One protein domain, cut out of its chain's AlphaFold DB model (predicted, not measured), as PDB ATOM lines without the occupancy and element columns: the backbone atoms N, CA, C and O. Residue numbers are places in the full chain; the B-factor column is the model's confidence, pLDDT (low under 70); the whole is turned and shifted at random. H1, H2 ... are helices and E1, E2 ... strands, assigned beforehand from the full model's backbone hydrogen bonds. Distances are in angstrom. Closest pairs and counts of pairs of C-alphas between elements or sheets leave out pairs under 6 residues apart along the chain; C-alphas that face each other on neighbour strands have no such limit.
ATOM      1  N   TRP A   2      -7.180 -37.233  27.634       47.81
ATOM      2  CA  TRP A   2      -7.554 -38.574  28.075       47.81
ATOM      3  C   TRP A   2      -6.901 -39.588  27.134       47.81
ATOM      4  O   TRP A   2      -7.196 -39.535  25.940       47.81
ATOM      5  N   PRO A   3      -5.973 -40.445  27.597       59.06
ATOM      6  CA  PRO A   3      -5.485 -41.517  26.747       59.06
ATOM      7  C   PRO A   3      -6.654 -42.477  26.532       59.06
ATOM      8  O   PRO A   3      -7.091 -43.141  27.471       59.06
ATOM      9  N   GLY A   4      -7.212 -42.496  25.322       67.69
ATOM     10  CA  GLY A   4      -8.101 -43.581  24.930       67.69
ATOM     11  C   GLY A   4      -7.371 -44.914  25.104       67.69
ATOM     12  O   GLY A   4      -6.146 -44.992  24.987       67.69
ATOM     13  N   GLY A   5      -8.114 -45.963  25.430       80.69
ATOM     14  CA  GLY A   5      -7.577 -47.314  25.439       80.69
ATOM     15  C   GLY A   5      -7.365 -47.838  24.029       80.69
ATOM     16  O   GLY A   5      -7.965 -47.354  23.081       80.69
ATOM     17  N   VAL A   6      -6.525 -48.850  23.891       83.44
ATOM     18  CA  VAL A   6      -6.051 -49.375  22.611       83.44
ATOM     19  C   VAL A   6      -6.369 -50.866  22.558       83.44
ATOM     20  O   VAL A   6      -6.019 -51.610  23.475       83.44
ATOM     21  N   PHE A   7      -7.014 -51.322  21.482       85.38
ATOM     22  CA  PHE A   7      -7.256 -52.750  21.254       85.38
ATOM     23  C   PHE A   7      -5.986 -53.457  20.764       85.38
ATOM     24  O   PHE A   7      -5.614 -53.381  19.595       85.38
ATOM     25  N   LYS A   8      -5.301 -54.179  21.647       87.38
ATOM     26  CA  LYS A   8      -4.081 -54.913  21.317       87.38
ATOM     27  C   LYS A   8      -4.388 -56.383  21.050       87.38
ATOM     28  O   LYS A   8      -4.996 -57.062  21.874       87.38
ATOM     29  N   LYS A   9      -3.912 -56.893  19.913       90.25
ATOM     30  CA  LYS A   9      -3.873 -58.335  19.663       90.25
ATOM     31  C   LYS A   9      -2.711 -58.948  20.450       90.25
ATOM     32  O   LYS A   9      -1.585 -58.457  20.363       90.25
ATOM     33  N   LEU A  10      -3.006 -59.966  21.244       91.56
ATOM     34  CA  LEU A  10      -2.046 -60.744  22.021       91.56
ATOM     35  C   LEU A  10      -1.426 -61.851  21.154       91.56
ATOM     36  O   LEU A  10      -1.991 -62.246  20.132       91.56
ATOM     37  N   ASP A  11      -0.283 -62.389  21.587       94.25
ATOM     38  CA  ASP A  11       0.452 -63.428  20.846       94.25
ATOM     39  C   ASP A  11      -0.336 -64.742  20.720       94.25
ATOM     40  O   ASP A  11      -0.177 -65.481  19.753       94.25
ATOM     41  N   ASN A  12      -1.251 -65.007  21.658       93.00
ATOM     42  CA  ASN A  12      -2.173 -66.146  21.612       93.00
ATOM     43  C   ASN A  12      -3.346 -65.953  20.627       93.00
ATOM     44  O   ASN A  12      -4.247 -66.786  20.577       93.00
ATOM     45  N   GLY A  13      -3.370 -64.849  19.873       91.62
ATOM     46  CA  GLY A  13      -4.438 -64.509  18.935       91.62
ATOM     47  C   GLY A  13      -5.638 -63.793  19.561       91.62
ATOM     48  O   GLY A  13      -6.475 -63.293  18.809       91.62
ATOM     49  N   GLY A  14      -5.703 -63.685  20.892       91.06
ATOM     50  CA  GLY A  14      -6.756 -62.964  21.602       91.06
ATOM     51  C   GLY A  14      -6.690 -61.450  21.384       91.06
ATOM     52  O   GLY A  14      -5.638 -60.893  21.070       91.06
ATOM     53  N   LEU A  15      -7.819 -60.770  21.568       89.56
ATOM     54  CA  LEU A  15      -7.906 -59.311  21.564       89.56
ATOM     55  C   LEU A  15      -8.075 -58.822  23.005       89.56
ATOM     56  O   LEU A  15      -8.887 -59.368  23.744       89.56
ATOM     57  N   CYS A  16      -7.303 -57.815  23.402       87.94
ATOM     58  CA  CYS A  16      -7.361 -57.211  24.728       87.94
ATOM     59  C   CYS A  16      -7.452 -55.692  24.597       87.94
ATOM     60  O   CYS A  16      -6.702 -55.076  23.840       87.94
ATOM     61  N   TYR A  17      -8.360 -55.079  25.344       86.62
ATOM     62  CA  TYR A  17      -8.453 -53.631  25.446       86.62
ATOM     63  C   TYR A  17      -7.559 -53.126  26.585       86.62
ATOM     64  O   TYR A  17      -7.749 -53.494  27.742       86.62
ATOM     65  N   MET A  18      -6.554 -52.308  26.262       82.38
ATOM     66  CA  MET A  18      -5.532 -51.862  27.216       82.38
ATOM     67  C   MET A  18      -5.570 -50.349  27.427       82.38
ATOM     68  O   MET A  18      -5.819 -49.605  26.487       82.38
ATOM     69  N   ASN A  19      -5.230 -49.887  28.635       80.44
ATOM     70  CA  ASN A  19      -5.058 -48.466  28.994       80.44
ATOM     71  C   ASN A  19      -6.305 -47.576  28.860       80.44
ATOM     72  O   ASN A  19      -6.202 -46.361  29.023       80.44
ATOM     73  N   GLY A  20      -7.471 -48.156  28.583       79.81
ATOM     74  CA  GLY A  20      -8.722 -47.417  28.560       79.81
ATOM     75  C   GLY A  20      -9.215 -47.105  29.959       79.81
ATOM     76  O   GLY A  20      -9.037 -47.893  30.886       79.81
ATOM     77  N   GLN A  21      -9.860 -45.955  30.108       80.19
ATOM     78  CA  GLN A  21     -10.651 -45.673  31.296       80.19
ATOM     79  C   GLN A  21     -12.122 -45.949  31.004       80.19
ATOM     80  O   GLN A  21     -12.617 -45.675  29.908       80.19
ATOM     81  N   GLY A  22     -12.786 -46.529  32.002       83.25
ATOM     82  CA  GLY A  22     -14.196 -46.875  31.976       83.25
ATOM     83  C   GLY A  22     -15.022 -45.933  32.846       83.25
ATOM     84  O   GLY A  22     -14.564 -45.536  33.919       83.25
ATOM     85  N   ARG A  23     -16.255 -45.617  32.443       88.00
ATOM     86  CA  ARG A  23     -17.261 -45.048  33.353       88.00
ATOM     87  C   ARG A  23     -18.591 -45.757  33.184       88.00
ATOM     88  O   ARG A  23     -18.994 -46.026  32.057       88.00
ATOM     89  N   THR A  24     -19.263 -46.020  34.300       89.88
ATOM     90  CA  THR A  24     -20.597 -46.615  34.296       89.88
ATOM     91  C   THR A  24     -21.668 -45.540  34.378       89.88
ATOM     92  O   THR A  24     -21.579 -44.635  35.212       89.88
ATOM     93  N   PHE A  25     -22.677 -45.648  33.523       89.81
ATOM     94  CA  PHE A  25     -23.873 -44.821  33.547       89.81
ATOM     95  C   PHE A  25     -25.097 -45.709  33.706       89.81
ATOM     96  O   PHE A  25     -25.164 -46.811  33.166       89.81
ATOM     97  N   ILE A  26     -26.061 -45.199  34.458       91.19
ATOM     98  CA  ILE A  26     -27.393 -45.777  34.550       91.19
ATOM     99  C   ILE A  26     -28.216 -45.088  33.473       91.19
ATOM    100  O   ILE A  26     -28.339 -43.862  33.503       91.19
ATOM    101  N   VAL A  27     -28.728 -45.858  32.520       89.19
ATOM    102  CA  VAL A  27     -29.472 -45.333  31.370       89.19
ATOM    103  C   VAL A  27     -30.691 -46.210  31.140       89.19
ATOM    104  O   VAL A  27     -30.589 -47.433  31.237       89.19
ATOM    105  N   ASP A  28     -31.828 -45.584  30.845       89.88
ATOM    106  CA  ASP A  28     -33.026 -46.296  30.410       89.88
ATOM    107  C   ASP A  28     -32.794 -46.867  28.997       89.88
ATOM    108  O   ASP A  28     -32.427 -46.105  28.094       89.88
ATOM    109  N   PRO A  29     -32.988 -48.181  28.777       89.25
ATOM    110  CA  PRO A  29     -32.895 -48.797  27.453       89.25
ATOM    111  C   PRO A  29     -33.696 -48.063  26.365       89.25
ATOM    112  O   PRO A  29     -33.228 -47.964  25.232       89.25
ATOM    113  N   ASN A  30     -34.852 -47.485  26.710       89.75
ATOM    114  CA  ASN A  30     -35.740 -46.800  25.765       89.75
ATOM    115  C   ASN A  30     -35.249 -45.400  25.361       89.75
ATOM    116  O   ASN A  30     -35.632 -44.889  24.310       89.75
ATOM    117  N   GLU A  31     -34.402 -44.772  26.180       91.75
ATOM    118  CA  GLU A  31     -33.791 -43.468  25.878       91.75
ATOM    119  C   GLU A  31     -32.470 -43.615  25.109       91.75
ATOM    120  O   GLU A  31     -31.881 -42.630  24.643       91.75
ATOM    121  N   LEU A  32     -31.974 -44.848  24.976       92.38
ATOM    122  CA  LEU A  32     -30.677 -45.112  24.389       92.38
ATOM    123  C   LEU A  32     -30.730 -44.947  22.867       92.38
ATOM    124  O   LEU A  32     -31.265 -45.771  22.135       92.38
ATOM    125  N   CYS A  33     -30.109 -43.879  22.375       95.38
ATOM    126  CA  CYS A  33     -29.898 -43.646  20.950       95.38
ATOM    127  C   CYS A  33     -28.446 -43.238  20.667       95.38
ATOM    128  O   CYS A  33     -27.678 -42.901  21.575       95.38
ATOM    129  N   SER A  34     -28.062 -43.231  19.389       94.19
ATOM    130  CA  SER A  34     -26.702 -42.881  18.961       94.19
ATOM    131  C   SER A  34     -26.277 -41.474  19.411       94.19
ATOM    132  O   SER A  34     -25.136 -41.283  19.837       94.19
ATOM    133  N   PHE A  35     -27.195 -40.501  19.402       95.50
ATOM    134  CA  PHE A  35     -26.945 -39.146  19.910       95.50
ATOM    135  C   PHE A  35     -26.691 -39.135  21.419       95.50
ATOM    136  O   PHE A  35     -25.755 -38.484  21.884       95.50
ATOM    137  N   TYR A  36     -27.462 -39.912  22.180       95.25
ATOM    138  CA  TYR A  36     -27.294 -40.007  23.625       95.25
ATOM    139  C   TYR A  36     -25.952 -40.648  24.004       95.25
ATOM    140  O   TYR A  36     -25.269 -40.168  24.909       95.25
ATOM    141  N   LEU A  37     -25.492 -41.663  23.258       95.06
ATOM    142  CA  LEU A  37     -24.155 -42.245  23.446       95.06
ATOM    143  C   LEU A  37     -23.040 -41.194  23.300       95.06
ATOM    144  O   LEU A  37     -22.081 -41.194  24.075       95.06
ATOM    145  N   VAL A  38     -23.174 -40.263  22.350       94.44
ATOM    146  CA  VAL A  38     -22.227 -39.147  22.185       94.44
ATOM    147  C   VAL A  38     -22.230 -38.243  23.418       94.44
ATOM    148  O   VAL A  38     -21.163 -37.835  23.882       94.44
ATOM    149  N   GLU A  39     -23.398 -37.940  23.981       94.56
ATOM    150  CA  GLU A  39     -23.501 -37.140  25.204       94.56
ATOM    151  C   GLU A  39     -22.884 -37.836  26.419       94.56
ATOM    152  O   GLU A  39     -22.177 -37.194  27.200       94.56
ATOM    153  N   LEU A  40     -23.083 -39.149  26.569       93.56
ATOM    154  CA  LEU A  40     -22.467 -39.933  27.647       93.56
ATOM    155  C   LEU A  40     -20.940 -39.888  27.577       93.56
ATOM    156  O   LEU A  40     -20.269 -39.677  28.589       93.56
ATOM    157  N   VAL A  41     -20.383 -40.008  26.373       91.94
ATOM    158  CA  VAL A  41     -18.940 -39.899  26.147       91.94
ATOM    159  C   VAL A  41     -18.423 -38.482  26.432       91.94
ATOM    160  O   VAL A  41     -17.338 -38.329  26.987       91.94
ATOM    161  N   LYS A  42     -19.207 -37.436  26.147       91.31
ATOM    162  CA  LYS A  42     -18.852 -36.046  26.495       91.31
ATOM    163  C   LYS A  42     -18.911 -35.754  27.999       91.31
ATOM    164  O   LYS A  42     -18.137 -34.935  28.484       91.31
ATOM    165  N   LYS A  43     -19.779 -36.433  28.761       91.62
ATOM    166  CA  LYS A  43     -19.826 -36.349  30.245       91.62
ATOM    167  C   LYS A  43     -18.586 -36.943  30.918       91.62
ATOM    168  O   LYS A  43     -18.392 -36.834  32.133       91.62
ATOM    169  N   CYS A  44     -17.779 -37.638  30.144       87.50
ATOM    170  CA  CYS A  44     -16.615 -38.363  30.571       87.50
ATOM    171  C   CYS A  44     -15.434 -37.332  30.598       87.50
ATOM    172  O   CYS A  44     -15.229 -36.590  29.632       87.50
ATOM    173  N   PRO A  45     -14.704 -37.164  31.724       81.44
ATOM    174  CA  PRO A  45     -13.795 -36.027  31.916       81.44
ATOM    175  C   PRO A  45     -12.583 -36.052  30.976       81.44
ATOM    176  O   PRO A  45     -11.868 -37.044  30.919       81.44
ATOM    177  N   ARG A  46     -12.259 -34.905  30.357       75.25
ATOM    178  CA  ARG A  46     -11.139 -34.727  29.400       75.25
ATOM    179  C   ARG A  46     -11.361 -35.388  28.031       75.25
ATOM    180  O   ARG A  46     -10.386 -35.614  27.308       75.25
ATOM    181  N   TYR A  47     -12.612 -35.673  27.672       80.50
ATOM    182  CA  TYR A  47     -12.978 -36.064  26.316       80.50
ATOM    183  C   TYR A  47     -12.987 -34.840  25.389       80.50
ATOM    184  O   TYR A  47     -13.825 -33.961  25.547       80.50
ATOM    185  N   ASP A  48     -12.060 -34.791  24.432       78.88
ATOM    186  CA  ASP A  48     -11.910 -33.677  23.471       78.88
ATOM    187  C   ASP A  48     -11.838 -34.176  22.011       78.88
ATOM    188  O   ASP A  48     -11.502 -33.464  21.071       78.88
ATOM    189  N   GLY A  49     -12.098 -35.471  21.808       81.06
ATOM    190  CA  GLY A  49     -11.965 -36.119  20.508       81.06
ATOM    191  C   GLY A  49     -13.246 -36.074  19.683       81.06
ATOM    192  O   GLY A  49     -14.351 -35.964  20.205       81.06
ATOM    193  N   ARG A  50     -13.115 -36.256  18.366       86.56
ATOM    194  CA  ARG A  50     -14.257 -36.603  17.512       86.56
ATOM    195  C   ARG A  50     -14.514 -38.110  17.598       86.56
ATOM    196  O   ARG A  50     -13.623 -38.906  17.291       86.56
ATOM    197  N   ILE A  51     -15.738 -38.489  17.967       90.06
ATOM    198  CA  ILE A  51     -16.195 -39.884  17.944       90.06
ATOM    199  C   ILE A  51     -16.383 -40.307  16.484       90.06
ATOM    200  O   ILE A  51     -17.090 -39.645  15.725       90.06
ATOM    201  N   GLN A  52     -15.740 -41.402  16.089       91.06
ATOM    202  CA  GLN A  52     -15.893 -42.024  14.771       91.06
ATOM    203  C   GLN A  52     -17.014 -43.072  14.753       91.06
ATOM    204  O   GLN A  52     -17.595 -43.344  13.705       91.06
ATOM    205  N   GLY A  53     -17.304 -43.682  15.900       92.75
ATOM    206  CA  GLY A  53     -18.399 -44.632  16.062       92.75
ATOM    207  C   GLY A  53     -18.326 -45.352  17.399       92.75
ATOM    208  O   GLY A  53     -17.467 -45.049  18.226       92.75
ATOM    209  N   PHE A  54     -19.203 -46.331  17.583       95.56
ATOM    210  CA  PHE A  54     -19.280 -47.125  18.802       95.56
ATOM    211  C   PHE A  54     -19.124 -48.609  18.479       95.56
ATOM    212  O   PHE A  54     -19.544 -49.077  17.417       95.56
ATOM    213  N   LEU A  55     -18.495 -49.337  19.391       95.38
ATOM    214  CA  LEU A  55     -18.458 -50.793  19.415       95.38
ATOM    215  C   LEU A  55     -19.141 -51.253  20.702       95.38
ATOM    216  O   LEU A  55     -19.035 -50.554  21.701       95.38
ATOM    217  N   TYR A  56     -19.795 -52.404  20.721       96.50
ATOM    218  CA  TYR A  56     -20.313 -53.001  21.949       96.50
ATOM    219  C   TYR A  56     -19.882 -54.456  22.068       96.50
ATOM    220  O   TYR A  56     -19.646 -55.127  21.061       96.50
ATOM    221  N   LEU A  57     -19.733 -54.922  23.305       95.75
ATOM    222  CA  LEU A  57     -19.326 -56.288  23.609       95.75
ATOM    223  C   LEU A  57     -20.547 -57.129  23.977       95.75
ATOM    224  O   LEU A  57     -21.253 -56.812  24.932       95.75
ATOM    225  N   VAL A  58     -20.772 -58.219  23.245       96.62
ATOM    226  CA  VAL A  58     -21.803 -59.206  23.588       96.62
ATOM    227  C   VAL A  58     -21.329 -60.054  24.781       96.62
ATOM    228  O   VAL A  58     -20.306 -60.736  24.662       96.62
ATOM    229  N   PRO A  59     -22.042 -60.052  25.923       94.31
ATOM    230  CA  PRO A  59     -21.643 -60.819  27.101       94.31
ATOM    231  C   PRO A  59     -21.567 -62.326  26.829       94.31
ATOM    232  O   PRO A  59     -22.390 -62.889  26.110       94.31
ATOM    233  N   GLY A  60     -20.580 -62.994  27.431       93.56
ATOM    234  CA  GLY A  60     -20.375 -64.445  27.309       93.56
ATOM    235  C   GLY A  60     -19.569 -64.893  26.085       93.56
ATOM    236  O   GLY A  60     -19.209 -66.066  25.999       93.56
ATOM    237  N   LEU A  61     -19.234 -63.982  25.170       94.69
ATOM    238  CA  LEU A  61     -18.337 -64.236  24.044       94.69
ATOM    239  C   LEU A  61     -16.967 -63.571  24.289       94.69
ATOM    240  O   LEU A  61     -16.859 -62.569  24.995       94.69
ATOM    241  N   GLY A  62     -15.895 -64.122  23.710       90.50
ATOM    242  CA  GLY A  62     -14.560 -63.516  23.789       90.50
ATOM    243  C   GLY A  62     -14.452 -62.254  22.922       90.50
ATOM    244  O   GLY A  62     -15.083 -62.183  21.875       90.50
ATOM    245  N   MET A  63     -13.611 -61.279  23.298       90.56
ATOM    246  CA  MET A  63     -13.490 -59.973  22.607       90.56
ATOM    247  C   MET A  63     -13.300 -60.037  21.081       90.56
ATOM    248  O   MET A  63     -13.678 -59.095  20.392       90.56
ATOM    249  N   VAL A  64     -12.700 -61.104  20.548       90.06
ATOM    250  CA  VAL A  64     -12.492 -61.270  19.099       90.06
ATOM    251  C   VAL A  64     -13.820 -61.473  18.362       90.06
ATOM    252  O   VAL A  64     -14.019 -60.878  17.309       90.06
ATOM    253  N   ASP A  65     -14.725 -62.261  18.941       93.75
ATOM    254  CA  ASP A  65     -15.988 -62.671  18.313       93.75
ATOM    255  C   ASP A  65     -17.189 -61.866  18.837       93.75
ATOM    256  O   ASP A  65     -18.241 -61.790  18.203       93.75
ATOM    257  N   ALA A  66     -17.036 -61.259  20.014       94.56
ATOM    258  CA  ALA A  66     -18.087 -60.556  20.740       94.56
ATOM    259  C   ALA A  66     -18.245 -59.084  20.350       94.56
ATOM    260  O   ALA A  66     -19.261 -58.474  20.684       94.56
ATOM    261  N   LEU A  67     -17.226 -58.485  19.728       95.31
ATOM    262  CA  LEU A  67     -17.182 -57.048  19.489       95.31
ATOM    263  C   LEU A  67     -17.950 -56.697  18.212       95.31
ATOM    264  O   LEU A  67     -17.532 -57.028  17.103       95.31
ATOM    265  N   ARG A  68     -19.070 -55.996  18.370       97.38
ATOM    266  CA  ARG A  68     -19.940 -55.561  17.273       97.38
ATOM    267  C   ARG A  68     -19.890 -54.052  17.119       97.38
ATOM    268  O   ARG A  68     -19.653 -53.335  18.086       97.38
ATOM    269  N   ARG A  69     -20.095 -53.552  15.902       96.19
ATOM    270  CA  ARG A  69     -20.119 -52.112  15.615       96.19
ATOM    271  C   ARG A  69     -21.553 -51.613  15.565       96.19
ATOM    272  O   ARG A  69     -22.383 -52.246  14.932       96.19
ATOM    273  N   VAL A  70     -21.799 -50.455  16.174       97.12
ATOM    274  CA  VAL A  70     -23.059 -49.723  16.022       97.12
ATOM    275  C   VAL A  70     -22.922 -48.800  14.817       97.12
ATOM    276  O   VAL A  70     -22.113 -47.863  14.831       97.12
ATOM    277  N   THR A  71     -23.651 -49.100  13.748       96.50
ATOM    278  CA  THR A  71     -23.627 -48.352  12.479       96.50
ATOM    279  C   THR A  71     -24.937 -47.645  12.167       96.50
ATOM    280  O   THR A  71     -24.925 -46.631  11.475       96.50
ATOM    281  N   ASP A  72     -26.039 -48.177  12.670       97.25
ATOM    282  CA  ASP A  72     -27.404 -47.917  12.233       97.25
ATOM    283  C   ASP A  72     -28.390 -48.265  13.358       97.25
ATOM    284  O   ASP A  72     -28.009 -48.817  14.393       97.25
ATOM    285  N   ASP A  73     -29.664 -47.933  13.167       96.38
ATOM    286  CA  ASP A  73     -30.689 -48.114  14.200       96.38
ATOM    287  C   ASP A  73     -30.959 -49.594  14.514       96.38
ATOM    288  O   ASP A  73     -31.357 -49.926  15.631       96.38
ATOM    289  N   GLU A  74     -30.710 -50.500  13.563       97.56
ATOM    290  CA  GLU A  74     -30.853 -51.942  13.775       97.56
ATOM    291  C   GLU A  74     -29.772 -52.474  14.723       97.56
ATOM    292  O   GLU A  74     -30.103 -53.058  15.756       97.56
ATOM    293  N   SER A  75     -28.492 -52.178  14.464       97.56
ATOM    294  CA  SER A  75     -27.403 -52.534  15.392       97.56
ATOM    295  C   SER A  75     -27.533 -51.843  16.755       97.56
ATOM    296  O   SER A  75     -27.145 -52.408  17.782       97.56
ATOM    297  N   MET A  76     -28.126 -50.646  16.798       97.31
ATOM    298  CA  MET A  76     -28.481 -49.967  18.046       97.31
ATOM    299  C   MET A  76     -29.547 -50.754  18.827       97.31
ATOM    300  O   MET A  76     -29.377 -51.006  20.020       97.31
ATOM    301  N   ARG A  77     -30.615 -51.205  18.158       97.06
ATOM    302  CA  ARG A  77     -31.671 -52.025  18.770       97.06
ATOM    303  C   ARG A  77     -31.142 -53.371  19.265       97.06
ATOM    304  O   ARG A  77     -31.493 -53.777  20.370       97.06
ATOM    305  N   GLU A  78     -30.260 -54.028  18.509       97.44
ATOM    306  CA  GLU A  78     -29.584 -55.249  18.972       97.44
ATOM    307  C   GLU A  78     -28.801 -55.003  20.268       97.44
ATOM    308  O   GLU A  78     -28.887 -55.787  21.213       97.44
ATOM    309  N   MET A  79     -28.044 -53.904  20.337       97.12
ATOM    310  CA  MET A  79     -27.285 -53.546  21.535       97.12
ATOM    311  C   MET A  79     -28.200 -53.306  22.746       97.12
ATOM    312  O   MET A  79     -27.862 -53.732  23.850       97.12
ATOM    313  N   ILE A  80     -29.355 -52.661  22.547       96.06
ATOM    314  CA  ILE A  80     -30.366 -52.434  23.595       96.06
ATOM    315  C   ILE A  80     -30.910 -53.768  24.114       96.06
ATOM    316  O   ILE A  80     -30.889 -53.996  25.320       96.06
ATOM    317  N   GLN A  81     -31.288 -54.690  23.225       96.62
ATOM    318  CA  GLN A  81     -31.762 -56.024  23.616       96.62
ATOM    319  C   GLN A  81     -30.704 -56.806  24.404       96.62
ATOM    320  O   GLN A  81     -31.012 -57.479  25.388       96.62
ATOM    321  N   VAL A  82     -29.432 -56.705  24.000       95.75
ATOM    322  CA  VAL A  82     -28.311 -57.293  24.747       95.75
ATOM    323  C   VAL A  82     -28.204 -56.662  26.140       95.75
ATOM    324  O   VAL A  82     -28.046 -57.389  27.123       95.75
ATOM    325  N   ALA A  83     -28.337 -55.338  26.248       93.56
ATOM    326  CA  ALA A  83     -28.292 -54.626  27.522       93.56
ATOM    327  C   ALA A  83     -29.466 -54.983  28.452       93.56
ATOM    328  O   ALA A  83     -29.271 -55.104  29.661       93.56
ATOM    329  N   GLU A  84     -30.671 -55.181  27.921       91.19
ATOM    330  CA  GLU A  84     -31.840 -55.632  28.686       91.19
ATOM    331  C   GLU A  84     -31.651 -57.064  29.185       91.19
ATOM    332  O   GLU A  84     -31.779 -57.338  30.380       91.19
ATOM    333  N   LYS A  85     -31.247 -57.968  28.285       94.88
ATOM    334  CA  LYS A  85     -31.042 -59.387  28.593       94.88
ATOM    335  C   LYS A  85     -29.969 -59.616  29.656       94.88
ATOM    336  O   LYS A  85     -30.120 -60.492  30.503       94.88
ATOM    337  N   HIS A  86     -28.879 -58.853  29.603       91.00
ATOM    338  CA  HIS A  86     -27.721 -59.031  30.483       91.00
ATOM    339  C   HIS A  86     -27.623 -57.984  31.597       91.00
ATOM    340  O   HIS A  86     -26.633 -57.976  32.328       91.00
ATOM    341  N   LYS A  87     -28.642 -57.126  31.754       90.69
ATOM    342  CA  LYS A  87     -28.682 -56.014  32.726       90.69
ATOM    343  C   LYS A  87     -27.547 -54.993  32.565       90.69
ATOM    344  O   LYS A  87     -27.231 -54.221  33.469       90.69
ATOM    345  N   GLY A  88     -26.936 -54.968  31.389       89.25
ATOM    346  CA  GLY A  88     -25.908 -54.019  31.018       89.25
ATOM    347  C   GLY A  88     -25.142 -54.443  29.774       89.25
ATOM    348  O   GLY A  88     -25.221 -55.585  29.321       89.25
ATOM    349  N   VAL A  89     -24.402 -53.496  29.210       94.75
ATOM    350  CA  VAL A  89     -23.545 -53.718  28.044       94.75
ATOM    351  C   VAL A  89     -22.316 -52.815  28.120       94.75
ATOM    352  O   VAL A  89     -22.385 -51.669  28.576       94.75
ATOM    353  N   GLU A  90     -21.172 -53.338  27.683       94.25
ATOM    354  CA  GLU A  90     -19.955 -52.546  27.526       94.25
ATOM    355  C   GLU A  90     -19.939 -51.909  26.140       94.25
ATOM    356  O   GLU A  90     -20.025 -52.612  25.131       94.25
ATOM    357  N   VAL A  91     -19.796 -50.589  26.088       94.81
ATOM    358  CA  VAL A  91     -19.720 -49.817  24.848       94.81
ATOM    359  C   VAL A  91     -18.362 -49.129  24.770       94.81
ATOM    360  O   VAL A  91     -17.921 -48.484  25.710       94.81
ATOM    361  N   TYR A  92     -17.691 -49.223  23.634       93.44
ATOM    362  CA  TYR A  92     -16.391 -48.628  23.367       93.44
ATOM    363  C   TYR A  92     -16.541 -47.540  22.304       93.44
ATOM    364  O   TYR A  92     -16.835 -47.819  21.141       93.44
ATOM    365  N   ALA A  93     -16.323 -46.284  22.683       91.88
ATOM    366  CA  ALA A  93     -16.391 -45.154  21.761       91.88
ATOM    367  C   ALA A  93     -15.089 -45.039  20.969       91.88
ATOM    368  O   ALA A  93     -14.064 -44.719  21.553       91.88
ATOM    369  N   MET A  94     -15.103 -45.281  19.661       89.00
ATOM    370  CA  MET A  94     -13.927 -45.172  18.796       89.00
ATOM    371  C   MET A  94     -13.606 -43.711  18.489       89.00
ATOM    372  O   MET A  94     -14.462 -42.966  18.008       89.00
ATOM    373  N   HIS A  95     -12.355 -43.317  18.684       83.81
ATOM    374  CA  HIS A  95     -11.864 -42.007  18.283       83.81
ATOM    375  C   HIS A  95     -11.350 -42.033  16.850       83.81
ATOM    376  O   HIS A  95     -10.594 -42.926  16.459       83.81
ATOM    377  N   ALA A  96     -11.694 -40.997  16.085       77.81
ATOM    378  CA  ALA A  96     -10.954 -40.719  14.868       77.81
ATOM    379  C   ALA A  96      -9.517 -40.380  15.277       77.81
ATOM    380  O   ALA A  96      -9.298 -39.433  16.038       77.81
ATOM    381  N   ARG A  97      -8.535 -41.146  14.785       67.31
ATOM    382  CA  ARG A  97      -7.132 -40.748  14.939       67.31
ATOM    383  C   ARG A  97      -6.996 -39.334  14.373       67.31
ATOM    384  O   ARG A  97      -7.456 -39.121  13.246       67.31
ATOM    385  N   PRO A  98      -6.388 -38.387  15.109       62.25
ATOM    386  CA  PRO A  98      -6.081 -37.089  14.544       62.25
ATOM    387  C   PRO A  98      -5.206 -37.348  13.323       62.25
ATOM    388  O   PRO A  98      -4.096 -37.879  13.426       62.25
ATOM    389  N   THR A  99      -5.748 -37.076  12.141       63.94
ATOM    390  CA  THR A  99      -4.943 -37.086  10.931       63.94
ATOM    391  C   THR A  99      -3.834 -36.059  11.149       63.94
ATOM    392  O   THR A  99      -4.094 -35.003  11.721       63.94
ATOM    393  N   LEU A 267      -7.495 -48.597  16.918       36.44
ATOM    394  CA  LEU A 267      -8.410 -47.540  17.329       36.44
ATOM    395  C   LEU A 267      -8.201 -47.228  18.815       36.44
ATOM    396  O   LEU A 267      -8.177 -48.150  19.632       36.44
ATOM    397  N   ASP A 268      -8.075 -45.941  19.137       35.38
ATOM    398  CA  ASP A 268      -8.197 -45.463  20.511       35.38
ATOM    399  C   ASP A 268      -9.696 -45.455  20.862       35.38
ATOM    400  O   ASP A 268     -10.505 -44.996  20.049       35.38
ATOM    401  N   SER A 269     -10.104 -45.961  22.029       35.91
ATOM    402  CA  SER A 269     -11.504 -45.929  22.469       35.91
ATOM    403  C   SER A 269     -11.692 -45.548  23.938       35.91
ATOM    404  O   SER A 269     -10.727 -45.548  24.694       35.91
ATOM    405  N   VAL A 270     -12.911 -45.208  24.365       43.34
ATOM    406  CA  VAL A 270     -13.295 -45.024  25.784       43.34
ATOM    407  C   VAL A 270     -14.366 -46.046  26.141       43.34
ATOM    408  O   VAL A 270     -15.343 -46.172  25.403       43.34
ATOM    409  N   GLY A 271     -14.191 -46.749  27.263       50.50
ATOM    410  CA  GLY A 271     -15.180 -47.687  27.788       50.50
ATOM    411  C   GLY A 271     -16.313 -46.948  28.501       50.50
ATOM    412  O   GLY A 271     -16.113 -46.261  29.501       50.50
ATOM    413  N   VAL A 272     -17.525 -47.085  28.000       67.06
ATOM    414  CA  VAL A 272     -18.758 -46.640  28.634       67.06
ATOM    415  C   VAL A 272     -19.520 -47.899  29.002       67.06
ATOM    416  O   VAL A 272     -19.981 -48.640  28.140       67.06
ATOM    417  N   PHE A 273     -19.627 -48.162  30.295       61.19
ATOM    418  CA  PHE A 273     -20.456 -49.242  30.805       61.19
ATOM    419  C   PHE A 273     -21.860 -48.686  30.981       61.19
ATOM    420  O   PHE A 273     -22.047 -47.663  31.640       61.19
ATOM    421  N   ILE A 274     -22.852 -49.333  30.390       52.88
ATOM    422  CA  ILE A 274     -24.244 -48.931  30.554       52.88
ATOM    423  C   ILE A 274     -24.924 -50.026  31.361       52.88
ATOM    424  O   ILE A 274     -24.946 -51.172  30.924       52.88
ATOM    425  N   ALA A 275     -25.424 -49.682  32.547       33.44
ATOM    426  CA  ALA A 275     -26.201 -50.583  33.396       33.44
ATOM    427  C   ALA A 275     -27.675 -50.168  33.326       33.44
ATOM    428  O   ALA A 275     -28.013 -49.029  33.655       33.44
ATOM    429  N   SER A 276     -28.543 -51.076  32.885       28.38
ATOM    430  CA  SER A 276     -29.972 -50.805  32.668       28.38
ATOM    431  C   SER A 276     -30.799 -50.860  33.958       28.38
ATOM    432  O   SER A 276     -31.885 -50.295  34.027       28.38
ATOM    433  N   ASP A 277     -30.280 -51.476  35.021       33.03
ATOM    434  CA  ASP A 277     -31.049 -51.827  36.221       33.03
ATOM    435  C   ASP A 277     -30.646 -51.054  37.489       33.03
ATOM    436  O   ASP A 277     -30.963 -51.466  38.605       33.03
ATOM    437  N   ARG A 278     -29.943 -49.921  37.350       29.91
ATOM    438  CA  ARG A 278     -29.388 -49.138  38.479       29.91
ATOM    439  C   ARG A 278     -28.401 -49.912  39.366       29.91
ATOM    440  O   ARG A 278     -27.927 -49.345  40.348       29.91
ATOM    441  N   SER A 279     -28.026 -51.146  39.025       33.53
ATOM    442  CA  SER A 279     -27.156 -51.989  39.855       33.53
ATOM    443  C   SER A 279     -25.663 -51.753  39.631       33.53
ATOM    444  O   SER A 279     -24.863 -52.571  40.072       33.53
ATOM    445  N   ALA A 280     -25.287 -50.652  38.964       30.83
ATOM    446  CA  ALA A 280     -23.933 -50.321  38.525       30.83
ATOM    447  C   ALA A 280     -22.867 -50.543  39.616       30.83
ATOM    448  O   ALA A 280     -22.455 -49.619  40.320       30.83
ATOM    449  N   LEU A 281     -22.374 -51.777  39.721       30.66
ATOM    450  CA  LEU A 281     -21.193 -52.124  40.482       30.66
ATOM    451  C   LEU A 281     -20.024 -51.593  39.673       30.66
ATOM    452  O   LEU A 281     -19.558 -52.192  38.705       30.66
ATOM    453  N   THR A 282     -19.573 -50.403  40.055       33.78
ATOM    454  CA  THR A 282     -18.321 -49.840  39.578       33.78
ATOM    455  C   THR A 282     -17.211 -50.840  39.886       33.78
ATOM    456  O   THR A 282     -16.809 -51.007  41.039       33.78
TER     457      THR A 282
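Overview. This is residues 2 to 99 and 267 to 282 of the 314 residues of an uncharacterized protein of Chenopodium quinoa (UniProt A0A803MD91). A strongly twisted sheet has its two longest strands, E6 and E7, side by side through the middle of the domain, with helix H1 on one face and helices H2 and H3 on the other. The hairpin of E1 and E2 forks away from the first residues of E7, while E3 runs beside the later part of E7 and E4 and E5 continue the sheet beyond E6. The printed part has 114 residues with seven named strands and three named helices, which follow each other along the chain as E1, E2, E3, then H1, then E4, then H2, then E5, then H3, then E6 and E7; the class is mixed, helices and strands, and in the branched sheet the neighbours E3 and E7 are parallel while the other neighbour pairs are antiparallel. The whole is compact, with a radius of gyration of the C-alphas of 13.5 A and spans of 36 by 32 by 29 A.

Along the chain. Find C-alpha 5 at (-7.577, -47.314, 25.439), where E1 begins; it runs to residue 9. Next come E2, residues 15 to 18, E3, residues 22 to 26, and H1, residues 34 to 42, 12.8 A long. E4, residues 51 to 57, covers 17.6 A, and is followed by H2, residues 63 to 66, and E5, residues 67 to 70. From C-alpha 73 at (-30.689, -48.114, 14.200), H3 runs 19.8 A to residue 86. E6, residues 88 to 95, is 22.4 A long, and E7, residues 268 to 275, runs 22.7 A to C-alpha 275 at (-26.201, -50.583, 33.396).

Arrangement. Look first at E1 and E2, an antiparallel hairpin with N 6 and O 18 at 2.8 A. E7 has staggered neighbours on one side: E1, antiparallel, with N 5 and O 269 at 2.7 A, and E3, parallel, with N 25 and O 273 at 2.8 A. On its other side is E6, antiparallel, with N 272 and O 91 at 2.7 A. E4 is antiparallel to E6, with N 92 and O 55 at 2.7 A, and to the edge strand E5, with N 56 and O 68 at 2.8 A. H1 is on the sheet; its closest C-alphas to E7 are Val 41 and Val 272, 7.2 A apart. On the opposite face, H3 lies over E4 and E6 at a height of 8.5 A over the sheet. H2, on the same face as H3, lies over none of the strands; its closest C-alphas to E2 are Val 64 and Leu 15, 5.6 A apart. In H1 and H3 every O i to N i+4 pair is within hydrogen-bond range; H2 is too short for such a pair.

Size, cuts and confidence. The farthest C-alphas, those of Asp 11 and Asn 30, are 40.1 A apart. Residues 100 to 266 are not printed, and C-alphas 99 and 267 are 12.7 A apart across the cut. Of the links that are printed whole, none is long. Mean pLDDT of the printed part is 82.3, but residues 2 to 4, 97 to 99 and 267 to 282 are under 70.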